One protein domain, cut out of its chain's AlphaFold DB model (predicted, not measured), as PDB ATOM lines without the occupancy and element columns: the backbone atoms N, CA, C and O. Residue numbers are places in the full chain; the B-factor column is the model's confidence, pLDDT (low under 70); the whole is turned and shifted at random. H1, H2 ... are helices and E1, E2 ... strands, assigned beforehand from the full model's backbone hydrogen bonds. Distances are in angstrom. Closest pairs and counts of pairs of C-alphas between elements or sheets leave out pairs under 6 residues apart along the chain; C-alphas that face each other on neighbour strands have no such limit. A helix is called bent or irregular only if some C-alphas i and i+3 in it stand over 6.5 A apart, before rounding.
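Overview. This is residues 8 to 141 of the 150 residues of an uncharacterized protein of Haemophilus paracuniculus (UniProt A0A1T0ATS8). A twisted sheet of six strands makes a wall, with H1 over E2 and E3 on one face and H6 on that same face by E5 and E6. H4 and H5 pack on each other away from the sheet, at one end of the longest axis; the turn between E2 and E3 is at the other. The printed part has 134 residues with six named helices and six named strands, in the order E1 E2 E3 H1 E4 H2 H3 E5 H4 H5 H6 E6, and its class is mixed, helices and strands. The sheet, ordered E1 E2 E3 E4 E5 E6, is mixed: antiparallel from E1 to E3, parallel from E3 to E6. The whole is compact, with a radius of gyration of the C-alphas of 15.0 A and spans of 47 by 31 by 23 A.

Along the chain. Find C-alpha 8 at (15.687, 15.857, 20.949); E1 runs from there to residue 14, 20.7 A. E2, residues 22 to 29, and E3, residues 32 to 40, are 24.1 A each. H1 is residues 46 to 58, 19.4 A, and only just irregular: C-alphas 48 and 51 are 7.0 A apart. Next come E4, residues 64 to 69, H2, residues 75 to 78, H3, residues 81 to 84, and E5, residues 89 to 96, 21.2 A. From C-alpha 100 at (-24.336, 20.568, 31.216), H4 runs to residue 109, 14.3 A. H5 is residues 114 to 121, H6 is 123 to 129, and E6, residues 134 to 140, ends at (-11.088, 22.000, 25.831).

Arrangement. E1, E2 and E3 form a meander, each strand the antiparallel neighbour of the one before; look at N 11 and O 26, 2.8 A, and N 25 and O 36, 2.9 A. The parallel neighbours show N 69 and O 37, N 94 and O 68, and N 138 and O 93, each 2.8 A. H1 runs along the strands at a height over the sheet of 9.4 A. Strand-helix-strand units, parallel neighbours with helices between, are E3, H1, E4 and E4, H2 H3, E5, both with right-handed crossovers, and E5, H4 H5 H6, E6. H2 only grazes the sheet; H3 touches H1, closest at C-alphas 84 and 53, 6.0 A. H4 and H5 touch, closest at C-alphas 103 and 121, 5.4 A, at a steep tilt of 46 degrees, opposite ways. Every O i to N i+4 pair is within hydrogen-bond range in H4, H5 and H6, and 6 of 9 in H1; H2 and H3 are too short for such a pair.

Size, cuts and confidence. The C-alphas of Leu 30 and Gly 114, the two farthest apart, are 48.9 A apart. The printed part has no cut and no long link. Its mean pLDDT is 91.7, and no printed residue is under 70.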
ATOM      1  N   GLN A   8      14.635  16.868  21.034       92.69
ATOM      2  CA  GLN A   8      15.687  15.857  20.949       92.69
ATOM      3  C   GLN A   8      15.098  14.460  20.777       92.69
ATOM      4  O   GLN A   8      15.638  13.634  20.046       92.69
ATOM      5  N   ARG A   9      13.982  14.189  21.463       93.81
ATOM      6  CA  ARG A   9      13.318  12.888  21.436       93.81
ATOM      7  C   ARG A   9      11.827  13.042  21.683       93.81
ATOM      8  O   ARG A   9      11.412  13.795  22.560       93.81
ATOM      9  N   ALA A  10      11.037  12.271  20.949       95.19
ATOM     10  CA  ALA A  10       9.634  12.040  21.242       95.19
ATOM     11  C   ALA A  10       9.410  10.531  21.391       95.19
ATOM     12  O   ALA A  10       9.873   9.746  20.564       95.19
ATOM     13  N   ILE A  11       8.739  10.129  22.464       95.44
ATOM     14  CA  ILE A  11       8.354   8.744  22.731       95.44
ATOM     15  C   ILE A  11       6.837   8.709  22.805       95.44
ATOM     16  O   ILE A  11       6.228   9.555  23.460       95.44
ATOM     17  N   TYR A  12       6.247   7.713  22.160       96.94
ATOM     18  CA  TYR A  12       4.830   7.405  22.235       96.94
ATOM     19  C   TYR A  12       4.688   5.907  22.508       96.94
ATOM     20  O   TYR A  12       5.301   5.102  21.811       96.94
ATOM     21  N   GLN A  13       3.876   5.535  23.496       97.50
ATOM     22  CA  GLN A  13       3.661   4.151  23.905       97.50
ATOM     23  C   GLN A  13       2.166   3.837  24.004       97.50
ATOM     24  O   GLN A  13       1.411   4.539  24.680       97.50
ATOM     25  N   PHE A  14       1.758   2.733  23.372       97.69
ATOM     26  CA  PHE A  14       0.486   2.071  23.653       97.69
ATOM     27  C   PHE A  14       0.697   1.021  24.740       97.69
ATOM     28  O   PHE A  14       1.590   0.177  24.635       97.69
ATOM     29  N   TRP A  15      -0.137   1.068  25.771       97.56
ATOM     30  CA  TRP A  15      -0.115   0.111  26.864       97.56
ATOM     31  C   TRP A  15      -1.239  -0.919  26.695       97.56
ATOM     32  O   TRP A  15      -2.340  -0.556  26.272       97.56
ATOM     33  N   PRO A  16      -1.021  -2.198  27.047       94.81
ATOM     34  CA  PRO A  16      -2.076  -3.206  26.989       94.81
ATOM     35  C   PRO A  16      -3.278  -2.843  27.880       94.81
ATOM     36  O   PRO A  16      -3.195  -2.881  29.105       94.81
ATOM     37  N   ALA A  17      -4.417  -2.529  27.256       92.38
ATOM     38  CA  ALA A  17      -5.659  -2.137  27.940       92.38
ATOM     39  C   ALA A  17      -6.877  -3.015  27.581       92.38
ATOM     40  O   ALA A  17      -7.969  -2.835  28.128       92.38
ATOM     41  N   LYS A  18      -6.702  -4.006  26.692       90.19
ATOM     42  CA  LYS A  18      -7.785  -4.820  26.107       90.19
ATOM     43  C   LYS A  18      -8.871  -3.940  25.470       90.19
ATOM     44  O   LYS A  18      -8.606  -3.296  24.465       90.19
ATOM     45  N   GLN A  19     -10.078  -3.932  26.038       90.00
ATOM     46  CA  GLN A  19     -11.192  -3.089  25.601       90.00
ATOM     47  C   GLN A  19     -11.131  -1.751  26.342       90.00
ATOM     48  O   GLN A  19     -11.734  -1.610  27.404       90.00
ATOM     49  N   GLY A  20     -10.337  -0.820  25.826       93.81
ATOM     50  CA  GLY A  20     -10.160   0.527  26.364       93.81
ATOM     51  C   GLY A  20      -8.911   1.195  25.810       93.81
ATOM     52  O   GLY A  20      -8.309   0.691  24.859       93.81
ATOM     53  N   LEU A  21      -8.512   2.314  26.414       96.62
ATOM     54  CA  LEU A  21      -7.326   3.059  26.001       96.62
ATOM     55  C   LEU A  21      -6.424   3.388  27.190       96.62
ATOM     56  O   LEU A  21      -6.865   3.881  28.230       96.62
ATOM     57  N   PHE A  22      -5.132   3.141  27.001       98.00
ATOM     58  CA  PHE A  22      -4.081   3.656  27.859       98.00
ATOM     59  C   PHE A  22      -2.850   3.942  27.004       98.00
ATOM     60  O   PHE A  22      -2.246   3.037  26.427       98.00
ATOM     61  N   THR A  23      -2.494   5.217  26.897       98.19
ATOM     62  CA  THR A  23      -1.321   5.652  26.138       98.19
ATOM     63  C   THR A  23      -0.536   6.675  26.930       98.19
ATOM     64  O   THR A  23      -1.086   7.402  27.759       98.19
ATOM     65  N   SER A  24       0.764   6.727  26.691       98.31
ATOM     66  CA  SER A  24       1.623   7.738  27.287       98.31
ATOM     67  C   SER A  24       2.690   8.173  26.308       98.31
ATOM     68  O   SER A  24       2.977   7.495  25.320       98.31
ATOM     69  N   GLY A  25       3.342   9.276  26.626       97.44
ATOM     70  CA  GLY A  25       4.502   9.699  25.878       97.44
ATOM     71  C   GLY A  25       5.315  10.747  26.597       97.44
ATOM     72  O   GLY A  25       4.944  11.267  27.651       97.44
ATOM     73  N   GLN A  26       6.462  11.031  25.998       96.94
ATOM     74  CA  GLN A  26       7.406  12.017  26.484       96.94
ATOM     75  C   GLN A  26       7.948  12.819  25.317       96.94
ATOM     76  O   GLN A  26       8.305  12.254  24.284       96.94
ATOM     77  N   VAL A  27       8.042  14.131  25.497       95.88
ATOM     78  CA  VAL A  27       8.761  15.025  24.587       95.88
ATOM     79  C   VAL A  27       9.927  15.618  25.358       95.88
ATOM     80  O   VAL A  27       9.731  16.262  26.389       95.88
ATOM     81  N   GLN A  28      11.140  15.371  24.880       94.50
ATOM     82  CA  GLN A  28      12.382  15.818  25.498       94.50
ATOM     83  C   GLN A  28      12.993  16.935  24.654       94.50
ATOM     84  O   GLN A  28      13.175  16.785  23.443       94.50
ATOM     85  N   THR A  29      13.316  18.049  25.301       91.19
ATOM     86  CA  THR A  29      14.091  19.164  24.746       91.19
ATOM     87  C   THR A  29      15.359  19.371  25.576       91.19
ATOM     88  O   THR A  29      15.556  18.724  26.608       91.19
ATOM     89  N   LEU A  30      16.226  20.295  25.151       85.88
ATOM     90  CA  LEU A  30      17.399  20.705  25.927       85.88
ATOM     91  C   LEU A  30      16.981  21.232  27.313       85.88
ATOM     92  O   LEU A  30      16.521  22.365  27.448       85.88
ATOM     93  N   GLY A  31      17.150  20.392  28.337       83.75
ATOM     94  CA  GLY A  31      16.920  20.731  29.744       83.75
ATOM     95  C   GLY A  31      15.506  20.477  30.272       83.75
ATOM     96  O   GLY A  31      15.238  20.805  31.428       83.75
ATOM     97  N   LYS A  32      14.590  19.900  29.478       90.62
ATOM     98  CA  LYS A  32      13.229  19.600  29.947       90.62
ATOM     99  C   LYS A  32      12.639  18.356  29.294       90.62
ATOM    100  O   LYS A  32      12.723  18.169  28.085       90.62
ATOM    101  N   THR A  33      11.940  17.568  30.101       94.31
ATOM    102  CA  THR A  33      11.063  16.491  29.639       94.31
ATOM    103  C   THR A  33       9.631  16.864  29.975       94.31
ATOM    104  O   THR A  33       9.347  17.253  31.105       94.31
ATOM    105  N   PHE A  34       8.741  16.754  28.995       96.06
ATOM    106  CA  PHE A  34       7.301  16.856  29.181       96.06
ATOM    107  C   PHE A  34       6.690  15.461  29.076       96.06
ATOM    108  O   PHE A  34       6.771  14.847  28.010       96.06
ATOM    109  N   SER A  35       6.094  14.965  30.160       97.75
ATOM    110  CA  SER A  35       5.461  13.638  30.206       97.75
ATOM    111  C   SER A  35       3.944  13.744  30.197       97.75
ATOM    112  O   SER A  35       3.366  14.531  30.949       97.75
ATOM    113  N   TRP A  36       3.284  12.918  29.393       98.19
ATOM    114  CA  TRP A  36       1.832  12.917  29.284       98.19
ATOM    115  C   TRP A  36       1.251  11.503  29.255       98.19
ATOM    116  O   TRP A  36       1.894  10.547  28.824       98.19
ATOM    117  N   VAL A  37       0.007  11.392  29.713       98.38
ATOM    118  CA  VAL A  37      -0.852  10.211  29.603       98.38
ATOM    119  C   VAL A  37      -2.138  10.647  28.918       98.38
ATOM    120  O   VAL A  37      -2.713  11.676  29.281       98.38
ATOM    121  N   TYR A  38      -2.577   9.870  27.934       97.81
ATOM    122  CA  TYR A  38      -3.867  10.037  27.281       97.81
ATOM    123  C   TYR A  38      -4.694   8.773  27.510       97.81
ATOM    124  O   TYR A  38      -4.356   7.692  27.012       97.81
ATOM    125  N   ASP A  39      -5.758   8.948  28.295       97.50
ATOM    126  CA  ASP A  39      -6.585   7.912  28.910       97.50
ATOM    127  C   ASP A  39      -5.811   6.894  29.756       97.50
ATOM    128  O   ASP A  39      -4.604   6.700  29.647       97.50
ATOM    129  N   CYS A  40      -6.527   6.241  30.663       97.44
ATOM    130  CA  CYS A  40      -6.027   5.106  31.422       97.44
ATOM    131  C   CYS A  40      -7.235   4.288  31.871       97.44
ATOM    132  O   CYS A  40      -7.768   4.479  32.970       97.44
ATOM    133  N   GLY A  41      -7.718   3.410  30.997       96.81
ATOM    134  CA  GLY A  41      -8.938   2.669  31.263       96.81
ATOM    135  C   GLY A  41      -9.070   1.359  30.509       96.81
ATOM    136  O   GLY A  41      -8.327   1.030  29.592       96.81
ATOM    137  N   THR A  42     -10.039   0.586  30.982       96.44
ATOM    138  CA  THR A  42     -10.489  -0.672  30.396       96.44
ATOM    139  C   THR A  42     -11.902  -1.002  30.880       96.44
ATOM    140  O   THR A  42     -12.249  -0.738  32.039       96.44
ATOM    141  N   SER A  43     -12.712  -1.588  29.999       93.88
ATOM    142  CA  SER A  43     -13.992  -2.231  30.316       93.88
ATOM    143  C   SER A  43     -13.802  -3.614  30.947       93.88
ATOM    144  O   SER A  43     -14.717  -4.137  31.583       93.88
ATOM    145  N   SER A  44     -12.605  -4.196  30.823       93.94
ATOM    146  CA  SER A  44     -12.229  -5.459  31.467       93.94
ATOM    147  C   SER A  44     -11.920  -5.282  32.966       93.94
ATOM    148  O   SER A  44     -12.127  -4.222  33.561       93.94
ATOM    149  N   LYS A  45     -11.405  -6.333  33.622       94.94
ATOM    150  CA  LYS A  45     -10.905  -6.246  35.005       94.94
ATOM    151  C   LYS A  45      -9.776  -5.212  35.094       94.94
ATOM    152  O   LYS A  45      -8.728  -5.419  34.497       94.94
ATOM    153  N   VAL A  46      -9.953  -4.159  35.896       94.62
ATOM    154  CA  VAL A  46      -8.992  -3.037  36.028       94.62
ATOM    155  C   VAL A  46      -7.577  -3.489  36.416       94.62
ATOM    156  O   VAL A  46      -6.612  -2.843  36.031       94.62
ATOM    157  N   ALA A  47      -7.430  -4.620  37.118       96.19
ATOM    158  CA  ALA A  47      -6.130  -5.176  37.507       96.19
ATOM    159  C   ALA A  47      -5.185  -5.471  36.322       96.19
ATOM    160  O   ALA A  47      -3.974  -5.505  36.508       96.19
ATOM    161  N   ILE A  48      -5.698  -5.628  35.093       96.25
ATOM    162  CA  ILE A  48      -4.831  -5.779  33.908       96.25
ATOM    163  C   ILE A  48      -3.951  -4.545  33.660       96.25
ATOM    164  O   ILE A  48      -2.937  -4.656  32.981       96.25
ATOM    165  N   LEU A  49      -4.348  -3.381  34.186       97.56
ATOM    166  CA  LEU A  49      -3.616  -2.126  34.041       97.56
ATOM    167  C   LEU A  49      -2.495  -1.982  35.076       97.56
ATOM    168  O   LEU A  49      -1.698  -1.064  34.947       97.56
ATOM    169  N   ASP A  50      -2.388  -2.862  36.078       97.00
ATOM    170  CA  ASP A  50      -1.423  -2.696  37.175       97.00
ATOM    171  C   ASP A  50       0.025  -2.715  36.695       97.00
ATOM    172  O   ASP A  50       0.796  -1.809  37.016       97.00
ATOM    173  N   GLN A  51       0.374  -3.713  35.885       97.44
ATOM    174  CA  GLN A  51       1.718  -3.830  35.333       97.44
ATOM    175  C   GLN A  51       2.026  -2.697  34.330       97.44
ATOM    176  O   GLN A  51       3.032  -2.016  34.529       97.44
ATOM    177  N   PRO A  52       1.152  -2.384  33.348       97.56
ATOM    178  CA  PRO A  52       1.353  -1.227  32.478       97.56
ATOM    179  C   PRO A  52       1.489   0.111  33.217       97.56
ATOM    180  O   PRO A  52       2.338   0.930  32.883       97.56
ATOM    181  N   ILE A  53       0.665   0.353  34.243       98.12
ATOM    182  CA  ILE A  53       0.736   1.585  35.039       98.12
ATOM    183  C   ILE A  53       2.070   1.650  35.783       98.12
ATOM    184  O   ILE A  53       2.682   2.716  35.831       98.12
ATOM    185  N   LYS A  54       2.529   0.532  36.357       97.50
ATOM    186  CA  LYS A  54       3.818   0.458  37.050       97.50
ATOM    187  C   LYS A  54       4.980   0.786  36.112       97.50
ATOM    188  O   LYS A  54       5.797   1.637  36.453       97.50
ATOM    189  N   GLU A  55       5.032   0.159  34.940       97.06
ATOM    190  CA  GLU A  55       6.081   0.392  33.938       97.06
ATOM    191  C   GLU A  55       6.062   1.835  33.418       97.06
ATOM    192  O   GLU A  55       7.102   2.489  33.339       97.06
ATOM    193  N   MET A  56       4.874   2.385  33.152       97.00
ATOM    194  CA  MET A  56       4.730   3.782  32.746       97.00
ATOM    195  C   MET A  56       5.266   4.733  33.822       97.00
ATOM    196  O   MET A  56       6.052   5.627  33.509       97.00
ATOM    197  N   LYS A  57       4.919   4.518  35.098       96.94
ATOM    198  CA  LYS A  57       5.406   5.356  36.207       96.94
ATOM    199  C   LYS A  57       6.926   5.337  36.332       96.94
ATOM    200  O   LYS A  57       7.510   6.385  36.580       96.94
ATOM    201  N   GLN A  58       7.563   4.187  36.115       96.00
ATOM    202  CA  GLN A  58       9.027   4.064  36.142       96.00
ATOM    203  C   GLN A  58       9.718   4.911  35.063       96.00
ATOM    204  O   GLN A  58      10.879   5.271  35.223       96.00
ATOM    205  N   SER A  59       9.013   5.257  33.982       93.50
ATOM    206  CA  SER A  59       9.534   6.156  32.948       93.50
ATOM    207  C   SER A  59       9.421   7.643  33.307       93.50
ATOM    208  O   SER A  59      10.048   8.471  32.644       93.50
ATOM    209  N   LEU A  60       8.633   8.011  34.328       94.81
ATOM    210  CA  LEU A  60       8.375   9.409  34.670       94.81
ATOM    211  C   LEU A  60       9.569  10.036  35.408       94.81
ATOM    212  O   LEU A  60       9.962   9.552  36.471       94.81
ATOM    213  N   PRO A  61      10.109  11.165  34.921       92.25
ATOM    214  CA  PRO A  61      11.126  11.902  35.655       92.25
ATOM    215  C   PRO A  61      10.519  12.495  36.932       92.25
ATOM    216  O   PRO A  61       9.504  13.190  36.875       92.25
ATOM    217  N   ASN A  62      11.160  12.248  38.079       93.12
ATOM    218  CA  ASN A  62      10.740  12.758  39.393       93.12
ATOM    219  C   ASN A  62       9.279  12.431  39.749       93.12
ATOM    220  O   ASN A  62       8.606  13.259  40.363       93.12
ATOM    221  N   GLU A  63       8.764  11.282  39.289       95.50
ATOM    222  CA  GLU A  63       7.383  10.839  39.555       95.50
ATOM    223  C   GLU A  63       6.337  11.895  39.143       95.50
ATOM    224  O   GLU A  63       5.245  12.001  39.706       95.50
ATOM    225  N   ARG A  64       6.682  12.717  38.147       95.81
ATOM    226  CA  ARG A  64       5.883  13.854  37.705       95.81
ATOM    227  C   ARG A  64       5.260  13.568  36.348       95.81
ATOM    228  O   ARG A  64       5.949  13.316  35.362       95.81
ATOM    229  N   LEU A  65       3.939  13.690  36.299       97.69
ATOM    230  CA  LEU A  65       3.146  13.670  35.083       97.69
ATOM    231  C   LEU A  65       2.688  15.095  34.762       97.69
ATOM    232  O   LEU A  65       1.884  15.678  35.492       97.69
ATOM    233  N   ASP A  66       3.176  15.665  33.662       97.88
ATOM    234  CA  ASP A  66       2.832  17.039  33.298       97.88
ATOM    235  C   ASP A  66       1.396  17.163  32.786       97.88
ATOM    236  O   ASP A  66       0.761  18.197  32.994       97.88
ATOM    237  N   LEU A  67       0.866  16.125  32.136       97.88
ATOM    238  CA  LEU A  67      -0.485  16.140  31.587       97.88
ATOM    239  C   LEU A  67      -1.167  14.773  31.677       97.88
ATOM    240  O   LEU A  67      -0.684  13.789  31.125       97.88
ATOM    241  N   LEU A  68      -2.343  14.742  32.297       97.75
ATOM    242  CA  LEU A  68      -3.318  13.667  32.153       97.75
ATOM    243  C   LEU A  68      -4.472  14.169  31.282       97.75
ATOM    244  O   LEU A  68      -5.302  14.952  31.739       97.75
ATOM    245  N   ALA A  69      -4.533  13.724  30.034       96.94
ATOM    246  CA  ALA A  69      -5.661  13.971  29.150       96.94
ATOM    247  C   ALA A  69      -6.665  12.819  29.257       96.94
ATOM    248  O   ALA A  69      -6.290  11.656  29.122       96.94
ATOM    249  N   ILE A  70      -7.934  13.142  29.501       95.00
ATOM    250  CA  ILE A  70      -9.030  12.168  29.520       95.00
ATOM    251  C   ILE A  70      -9.942  12.505  28.351       95.00
ATOM    252  O   ILE A  70     -10.558  13.567  28.345       95.00
ATOM    253  N   SER A  71     -10.023  11.621  27.362       90.62
ATOM    254  CA  SER A  71     -10.726  11.861  26.102       90.62
ATOM    255  C   SER A  71     -12.234  12.004  26.283       90.62
ATOM    256  O   SER A  71     -12.865  12.806  25.601       90.62
ATOM    257  N   HIS A  72     -12.803  11.227  27.205       85.06
ATOM    258  CA  HIS A  72     -14.193  11.265  27.643       85.06
ATOM    259  C   HIS A  72     -14.374  10.402  28.901       85.06
ATOM    260  O   HIS A  72     -13.512   9.609  29.273       85.06
ATOM    261  N   PHE A  73     -15.499  10.565  29.600       83.94
ATOM    262  CA  PHE A  73     -15.664  10.034  30.957       83.94
ATOM    263  C   PHE A  73     -16.276   8.622  31.025       83.94
ATOM    264  O   PHE A  73     -17.015   8.309  31.959       83.94
ATOM    265  N   HIS A  74     -15.959   7.758  30.057       87.81
ATOM    266  CA  HIS A  74     -16.396   6.357  30.048       87.81
ATOM    267  C   HIS A  74     -15.449   5.456  30.839       87.81
ATOM    268  O   HIS A  74     -14.266   5.755  31.024       87.81
ATOM    269  N   LYS A  75     -15.977   4.333  31.338       87.94
ATOM    270  CA  LYS A  75     -15.236   3.394  32.193       87.94
ATOM    271  C   LYS A  75     -13.954   2.884  31.525       87.94
ATOM    272  O   LYS A  75     -12.909   2.865  32.170       87.94
ATOM    273  N   ASP A  76     -14.015   2.533  30.252       90.12
ATOM    274  CA  ASP A  76     -12.907   2.050  29.426       90.12
ATOM    275  C   ASP A  76     -11.813   3.073  29.122       90.12
ATOM    276  O   ASP A  76     -10.761   2.704  28.606       90.12
ATOM    277  N   HIS A  77     -11.997   4.320  29.548       92.25
ATOM    278  CA  HIS A  77     -11.015   5.392  29.390       92.25
ATOM    279  C   HIS A  77     -10.513   5.945  30.732       92.25
ATOM    280  O   HIS A  77      -9.405   6.475  30.806       92.25
ATOM    281  N   LYS A  78     -11.280   5.768  31.823       93.06
ATOM    282  CA  LYS A  78     -10.953   6.331  33.151       93.06
ATOM    283  C   LYS A  78     -10.692   5.322  34.272       93.06
ATOM    284  O   LYS A  78     -10.284   5.729  35.360       93.06
ATOM    285  N   SER A  79     -10.991   4.034  34.086       94.75
ATOM    286  CA  SER A  79     -11.038   3.069  35.201       94.75
ATOM    287  C   SER A  79      -9.695   2.828  35.905       94.75
ATOM    288  O   SER A  79      -9.691   2.458  37.079       94.75
ATOM    289  N   GLY A  80      -8.567   3.072  35.234       96.00
ATOM    290  CA  GLY A  80      -7.215   2.963  35.783       96.00
ATOM    291  C   GLY A  80      -6.692   4.234  36.459       96.00
ATOM    292  O   GLY A  80      -5.698   4.160  37.181       96.00
ATOM    293  N   ILE A  81      -7.361   5.384  36.304       95.75
ATOM    294  CA  ILE A  81      -6.851   6.682  36.786       95.75
ATOM    295  C   ILE A  81      -6.633   6.694  38.308       95.75
ATOM    296  O   ILE A  81      -5.641   7.239  38.789       95.75
ATOM    297  N   ASP A  82      -7.498   6.025  39.072       93.81
ATOM    298  CA  ASP A  82      -7.365   5.925  40.534       93.81
ATOM    299  C   ASP A  82      -6.092   5.182  40.970       93.81
ATOM    300  O   ASP A  82      -5.556   5.439  42.049       93.81
ATOM    301  N   ARG A  83      -5.591   4.268  40.132       95.31
ATOM    302  CA  ARG A  83      -4.329   3.540  40.347       95.31
ATOM    303  C   ARG A  83      -3.143   4.335  39.811       95.31
ATOM    304  O   ARG A  83      -2.101   4.416  40.464       95.31
ATOM    305  N   LEU A  84      -3.329   4.965  38.651       95.69
ATOM    306  CA  LEU A  84      -2.359   5.846  38.013       95.69
ATOM    307  C   LEU A  84      -1.923   6.971  38.949       95.69
ATOM    308  O   LEU A  84      -0.733   7.162  39.133       95.69
ATOM    309  N   ARG A  85      -2.864   7.670  39.591       93.31
ATOM    310  CA  ARG A  85      -2.565   8.850  40.417       93.31
ATOM    311  C   ARG A  85      -1.828   8.571  41.730       93.31
ATOM    312  O   ARG A  85      -1.506   9.508  42.451       93.31
ATOM    313  N   LYS A  86      -1.668   7.304  42.117       93.69
ATOM    314  CA  LYS A  86      -0.925   6.954  43.333       93.69
ATOM    315  C   LYS A  86       0.559   7.205  43.100       93.69
ATOM    316  O   LYS A  86       1.052   6.865  42.029       93.69
ATOM    317  N   ASP A  87       1.243   7.759  44.090       92.00
ATOM    318  CA  ASP A  87       2.708   7.872  44.099       92.00
ATOM    319  C   ASP A  87       3.290   8.715  42.947       92.00
ATOM    320  O   ASP A  87       4.464   8.600  42.630       92.00
ATOM    321  N   ILE A  88       2.468   9.554  42.305       94.88
ATOM    322  CA  ILE A  88       2.905  10.514  41.286       94.88
ATOM    323  C   ILE A  88       2.224  11.863  41.496       94.88
ATOM    324  O   ILE A  88       1.108  11.945  42.017       94.88
ATOM    325  N   THR A  89       2.865  12.925  41.017       94.69
ATOM    326  CA  THR A  89       2.263  14.261  40.948       94.69
ATOM    327  C   THR A  89       1.693  14.502  39.558       94.69
ATOM    328  O   THR A  89       2.414  14.412  38.568       94.69
ATOM    329  N   ILE A  90       0.404  14.842  39.480       96.12
ATOM    330  CA  ILE A  90      -0.253  15.250  38.233       96.12
ATOM    331  C   ILE A  90      -0.308  16.776  38.204       96.12
ATOM    332  O   ILE A  90      -0.929  17.403  39.060       96.12
ATOM    333  N   GLU A  91       0.341  17.393  37.224       96.38
ATOM    334  CA  GLU A  91       0.386  18.853  37.125       96.38
ATOM    335  C   GLU A  91      -0.892  19.402  36.491       96.38
ATOM    336  O   GLU A  91      -1.524  20.301  37.046       96.38
ATOM    337  N   ASN A  92      -1.303  18.837  35.356       96.06
ATOM    338  CA  ASN A  92      -2.459  19.306  34.603       96.06
ATOM    339  C   ASN A  92      -3.384  18.142  34.248       96.06
ATOM    340  O   ASN A  92      -2.923  17.090  33.807       96.06
ATOM    341  N   ILE A  93      -4.692  18.353  34.387       95.00
ATOM    342  CA  ILE A  93      -5.711  17.455  33.834       95.00
ATOM    343  C   ILE A  93      -6.406  18.164  32.684       95.00
ATOM    344  O   ILE A  93      -6.930  19.259  32.869       95.00
ATOM    345  N   LEU A  94      -6.440  17.533  31.517       93.88
ATOM    346  CA  LEU A  94      -7.183  18.005  30.358       93.88
ATOM    347  C   LEU A  94      -8.459  17.186  30.196       93.88
ATOM    348  O   LEU A  94      -8.408  15.960  30.118       93.88
ATOM    349  N   LEU A  95      -9.594  17.881  30.119       89.94
ATOM    350  CA  LEU A  95     -10.906  17.296  29.852       89.94
ATOM    351  C   LEU A  95     -11.550  17.930  28.613       89.94
ATOM    352  O   LEU A  95     -11.436  19.148  28.428       89.94
ATOM    353  N   PRO A  96     -12.305  17.168  27.801       83.56
ATOM    354  CA  PRO A  96     -13.207  17.754  26.821       83.56
ATOM    355  C   PRO A  96     -14.283  18.580  27.536       83.56
ATOM    356  O   PRO A  96     -14.854  18.161  28.548       83.56
ATOM    357  N   TYR A  97     -14.595  19.755  27.000       76.38
ATOM    358  CA  TYR A  97     -15.753  20.513  27.442       76.38
ATOM    359  C   TYR A  97     -17.010  20.007  26.752       76.38
ATOM    360  O   TYR A  97     -17.137  20.056  25.526       76.38
ATOM    361  N   TYR A  98     -17.987  19.659  27.572       78.94
ATOM    362  CA  TYR A  98     -19.378  19.576  27.175       78.94
ATOM    363  C   TYR A  98     -20.175  20.417  28.168       78.94
ATOM    364  O   TYR A  98     -19.992  20.302  29.385       78.94
ATOM    365  N   SER A  99     -21.054  21.276  27.657       83.00
ATOM    366  CA  SER A  99     -22.019  21.991  28.496       83.00
ATOM    367  C   SER A  99     -22.879  20.995  29.290       83.00
ATOM    368  O   SER A  99     -22.962  19.811  28.957       83.00
ATOM    369  N   LEU A 100     -23.520  21.450  30.372       85.69
ATOM    370  CA  LEU A 100     -24.336  20.568  31.216       85.69
ATOM    371  C   LEU A 100     -25.403  19.815  30.405       85.69
ATOM    372  O   LEU A 100     -25.508  18.601  30.539       85.69
ATOM    373  N   TRP A 101     -26.126  20.508  29.521       85.44
ATOM    374  CA  TRP A 101     -27.152  19.879  28.692       85.44
ATOM    375  C   TRP A 101     -26.563  18.863  27.705       85.44
ATOM    376  O   TRP A 101     -27.141  17.796  27.534       85.44
ATOM    377  N   GLN A 102     -25.389  19.124  27.113       86.19
ATOM    378  CA  GLN A 102     -24.718  18.155  26.231       86.19
ATOM    379  C   GLN A 102     -24.351  16.888  26.994       86.19
ATOM    380  O   GLN A 102     -24.566  15.789  26.494       86.19
ATOM    381  N   ARG A 103     -23.843  17.028  28.225       87.81
ATOM    382  CA  ARG A 103     -23.535  15.873  29.077       87.81
ATOM    383  C   ARG A 103     -24.789  15.101  29.457       87.81
ATOM    384  O   ARG A 103     -24.742  13.882  29.434       87.81
ATOM    385  N   LEU A 104     -25.892  15.784  29.761       90.00
ATOM    386  CA  LEU A 104     -27.178  15.140  30.045       90.00
ATOM    387  C   LEU A 104     -27.691  14.349  28.834       90.00
ATOM    388  O   LEU A 104     -28.008  13.174  28.975       90.00
ATOM    389  N   VAL A 105     -27.707  14.964  27.646       89.75
ATOM    390  CA  VAL A 105     -28.126  14.302  26.399       89.75
ATOM    391  C   VAL A 105     -27.255  13.083  26.113       89.75
ATOM    392  O   VAL A 105     -27.781  11.996  25.899       89.75
ATOM    393  N   MET A 106     -25.929  13.234  26.163       86.44
ATOM    394  CA  MET A 106     -25.014  12.114  25.940       86.44
ATOM    395  C   MET A 106     -25.193  11.018  26.987       86.44
ATOM    396  O   MET A 106     -25.189   9.845  26.635       86.44
ATOM    397  N   ALA A 107     -25.386  11.381  28.255       88.50
ATOM    398  CA  ALA A 107     -25.569  10.402  29.311       88.50
ATOM    399  C   ALA A 107     -26.822   9.542  29.083       88.50
ATOM    400  O   ALA A 107     -26.744   8.323  29.197       88.50
ATOM    401  N   VAL A 108     -27.936  10.166  28.686       88.56
ATOM    402  CA  VAL A 108     -29.178   9.459  28.336       88.56
ATOM    403  C   VAL A 108     -28.984   8.578  27.099       88.56
ATOM    404  O   VAL A 108     -29.330   7.402  27.135       88.56
ATOM    405  N   LEU A 109     -28.392   9.111  26.022       89.44
ATOM    406  CA  LEU A 109     -28.166   8.360  24.777       89.44
ATOM    407  C   LEU A 109     -27.259   7.139  24.964       89.44
ATOM    408  O   LEU A 109     -27.393   6.154  24.247       89.44
ATOM    409  N   LEU A 110     -26.328   7.215  25.912       86.44
ATOM    410  CA  LEU A 110     -25.371   6.153  26.215       86.44
ATOM    411  C   LEU A 110     -25.850   5.212  27.332       86.44
ATOM    412  O   LEU A 110     -25.114   4.299  27.699       86.44
ATOM    413  N   GLY A 111     -27.057   5.422  27.869       89.06
ATOM    414  CA  GLY A 111     -27.644   4.562  28.900       89.06
ATOM    415  C   GLY A 111     -26.955   4.662  30.263       89.06
ATOM    416  O   GLY A 111     -26.889   3.677  30.994       89.06
ATOM    417  N   TYR A 112     -26.400   5.826  30.612       88.00
ATOM    418  CA  TYR A 112     -25.833   6.045  31.940       88.00
ATOM    419  C   TYR A 112     -26.926   6.205  32.991       88.00
ATOM    420  O   TYR A 112     -27.799   7.064  32.878       88.00
ATOM    421  N   GLU A 113     -26.796   5.455  34.083       88.19
ATOM    422  CA  GLU A 113     -27.744   5.468  35.194       88.19
ATOM    423  C   GLU A 113     -27.036   5.627  36.546       88.19
ATOM    424  O   GLU A 113     -25.818   5.456  36.679       88.19
ATOM    425  N   GLY A 114     -27.811   5.985  37.574       88.50
ATOM    426  CA  GLY A 114     -27.365   6.012  38.967       88.50
ATOM    427  C   GLY A 114     -26.056   6.777  39.192       88.50
ATOM    428  O   GLY A 114     -25.928   7.954  38.858       88.50
ATOM    429  N   LYS A 115     -25.066   6.109  39.796       85.88
ATOM    430  CA  LYS A 115     -23.770   6.723  40.125       85.88
ATOM    431  C   LYS A 115     -22.962   7.096  38.880       85.88
ATOM    432  O   LYS A 115     -22.325   8.150  38.876       85.88
ATOM    433  N   ASP A 116     -22.992   6.261  37.844       84.31
ATOM    434  CA  ASP A 116     -22.201   6.485  36.632       84.31
ATOM    435  C   ASP A 116     -22.720   7.701  35.848       84.31
ATOM    436  O   ASP A 116     -21.920   8.482  35.333       84.31
ATOM    437  N   LEU A 117     -24.037   7.942  35.873       87.56
ATOM    438  CA  LEU A 117     -24.660   9.172  35.373       87.56
ATOM    439  C   LEU A 117     -24.103  10.422  36.068       87.56
ATOM    440  O   LEU A 117     -23.676  11.370  35.408       87.56
ATOM    441  N   ILE A 118     -24.066  10.421  37.403       87.94
ATOM    442  CA  ILE A 118     -23.555  11.560  38.177       87.94
ATOM    443  C   ILE A 118     -22.066  11.793  37.896       87.94
ATOM    444  O   ILE A 118     -21.647  12.944  37.753       87.94
ATOM    445  N   GLU A 119     -21.267  10.727  37.782       87.62
ATOM    446  CA  GLU A 119     -19.849  10.847  37.425       87.62
ATOM    447  C   GLU A 119     -19.653  11.425  36.019       87.62
ATOM    448  O   GLU A 119     -18.780  12.272  35.830       87.62
ATOM    449  N   TYR A 120     -20.467  11.007  35.048       86.12
ATOM    450  CA  TYR A 120     -20.399  11.506  33.677       86.12
ATOM    451  C   TYR A 120     -20.815  12.980  33.566       86.12
ATOM    452  O   TYR A 120     -20.160  13.770  32.882       86.12
ATOM    453  N   ILE A 121     -21.881  13.381  34.269       88.31
ATOM    454  CA  ILE A 121     -22.371  14.767  34.275       88.31
ATOM    455  C   ILE A 121     -21.385  15.697  34.994       88.31
ATOM    456  O   ILE A 121     -21.166  16.825  34.548       88.31
ATOM    457  N   TYR A 122     -20.758  15.238  36.081       88.62
ATOM    458  CA  TYR A 122     -19.851  16.038  36.905       88.62
ATOM    459  C   TYR A 122     -18.435  15.437  36.971       88.62
ATOM    460  O   TYR A 122     -17.952  15.110  38.061       88.62
ATOM    461  N   PRO A 123     -17.706  15.358  35.841       86.94
ATOM    462  CA  PRO A 123     -16.432  14.649  35.756       86.94
ATOM    463  C   PRO A 123     -15.379  15.240  36.699       86.94
ATOM    464  O   PRO A 123     -14.690  14.505  37.399       86.94
ATOM    465  N   LEU A 124     -15.304  16.569  36.821       86.62
ATOM    466  CA  LEU A 124     -14.371  17.220  37.748       86.62
ATOM    467  C   LEU A 124     -14.669  16.905  39.214       86.62
ATOM    468  O   LEU A 124     -13.747  16.651  39.986       86.62
ATOM    469  N   GLN A 125     -15.946  16.879  39.598       87.75
ATOM    470  CA  GLN A 125     -16.327  16.512  40.961       87.75
ATOM    471  C   GLN A 125     -16.043  15.032  41.223       87.75
ATOM    472  O   GLN A 125     -15.600  14.684  42.313       87.75
ATOM    473  N   ALA A 126     -16.253  14.162  40.229       87.88
ATOM    474  CA  ALA A 126     -15.914  12.747  40.324       87.88
ATOM    475  C   ALA A 126     -14.405  12.539  40.536       87.88
ATOM    476  O   ALA A 126     -14.016  11.781  41.424       87.88
ATOM    477  N   LEU A 127     -13.558  13.259  39.790       87.19
ATOM    478  CA  LEU A 127     -12.104  13.235  39.983       87.19
ATOM    479  C   LEU A 127     -11.712  13.740  41.382       87.19
ATOM    480  O   LEU A 127     -10.940  13.085  42.082       87.19
ATOM    481  N   HIS A 128     -12.301  14.854  41.828       87.31
ATOM    482  CA  HIS A 128     -12.038  15.413  43.155       87.31
ATOM    483  C   HIS A 128     -12.424  14.431  44.271       87.31
ATOM    484  O   HIS A 128     -11.621  14.169  45.164       87.31
ATOM    485  N   LYS A 129     -13.622  13.829  44.208       87.44
ATOM    486  CA  LYS A 129     -14.097  12.828  45.185       87.44
ATOM    487  C   LYS A 129     -13.178  11.609  45.270       87.44
ATOM    488  O   LYS A 129     -13.058  11.000  46.327       87.44
ATOM    489  N   LYS A 130     -12.506  11.270  44.169       85.88
ATOM    490  CA  LYS A 130     -11.508  10.198  44.093       85.88
ATOM    491  C   LYS A 130     -10.130  10.601  44.627       85.88
ATOM    492  O   LYS A 130      -9.204   9.788  44.608       85.88
ATOM    493  N   GLY A 131      -9.977  11.834  45.112       85.12
ATOM    494  CA  GLY A 131      -8.723  12.380  45.624       85.12
ATOM    495  C   GLY A 131      -7.702  12.688  44.530       85.12
ATOM    496  O   GLY A 131      -6.513  12.792  44.827       85.12
ATOM    497  N   ILE A 132      -8.136  12.796  43.271       84.62
ATOM    498  CA  ILE A 132      -7.264  13.188  42.164       84.62
ATOM    499  C   ILE A 132      -7.038  14.695  42.270       84.62
ATOM    500  O   ILE A 132      -7.950  15.493  42.053       84.62
ATOM    501  N   LYS A 133      -5.811  15.068  42.638       81.88
ATOM    502  CA  LYS A 133      -5.358  16.455  42.733       81.88
ATOM    503  C   LYS A 133      -4.521  16.779  41.501       81.88
ATOM    504  O   LYS A 133      -3.630  16.011  41.150       81.88
ATOM    505  N   ALA A 134      -4.812  17.909  40.873       84.31
ATOM    506  CA  ALA A 134      -3.974  18.507  39.844       84.31
ATOM    507  C   ALA A 134      -3.803  19.991  40.147       84.31
ATOM    508  O   ALA A 134      -4.682  20.591  40.770       84.31
ATOM    509  N   LYS A 135      -2.683  20.581  39.720       85.31
ATOM    510  CA  LYS A 135      -2.463  22.022  39.896       85.31
ATOM    511  C   LYS A 135      -3.406  22.823  39.010       85.31
ATOM    512  O   LYS A 135      -3.967  23.808  39.472       85.31
ATOM    513  N   ASN A 136      -3.620  22.366  37.776       86.62
ATOM    514  CA  ASN A 136      -4.543  23.006  36.845       86.62
ATOM    515  C   ASN A 136      -5.495  22.001  36.194       86.62
ATOM    516  O   ASN A 136      -5.162  20.837  35.961       86.62
ATOM    517  N   VAL A 137      -6.673  22.501  35.832       86.81
ATOM    518  CA  VAL A 137      -7.643  21.808  34.989       86.81
ATOM    519  C   VAL A 137      -7.794  22.602  33.698       86.81
ATOM    520  O   VAL A 137      -8.196  23.762  33.720       86.81
ATOM    521  N   ILE A 138      -7.488  21.964  32.575       87.00
ATOM    522  CA  ILE A 138      -7.631  22.515  31.230       87.00
ATOM    523  C   ILE A 138      -8.915  21.948  30.638       87.00
ATOM    524  O   ILE A 138      -9.080  20.734  30.526       87.00
ATOM    525  N   ILE A 139      -9.832  22.827  30.247       82.75
ATOM    526  CA  ILE A 139     -11.098  22.424  29.644       82.75
ATOM    527  C   ILE A 139     -11.078  22.798  28.163       82.75
ATOM    528  O   ILE A 139     -11.006  23.974  27.812       82.75
ATOM    529  N   VAL A 140     -11.137  21.795  27.285       81.25
ATOM    530  CA  VAL A 140     -11.088  22.000  25.831       81.25
ATOM    531  C   VAL A 140     -12.490  22.257  25.302       81.25
ATOM    532  O   VAL A 140     -13.272  21.332  25.088       81.25
ATOM    533  N   THR A 141     -12.825  23.525  25.082       73.75
ATOM    534  CA  THR A 141     -14.083  23.932  24.451       73.75
ATOM    535  C   THR A 141     -14.001  23.792  22.938       73.75
ATOM    536  O   THR A 141     -13.027  24.240  22.333       73.75
TER     537      THR A 141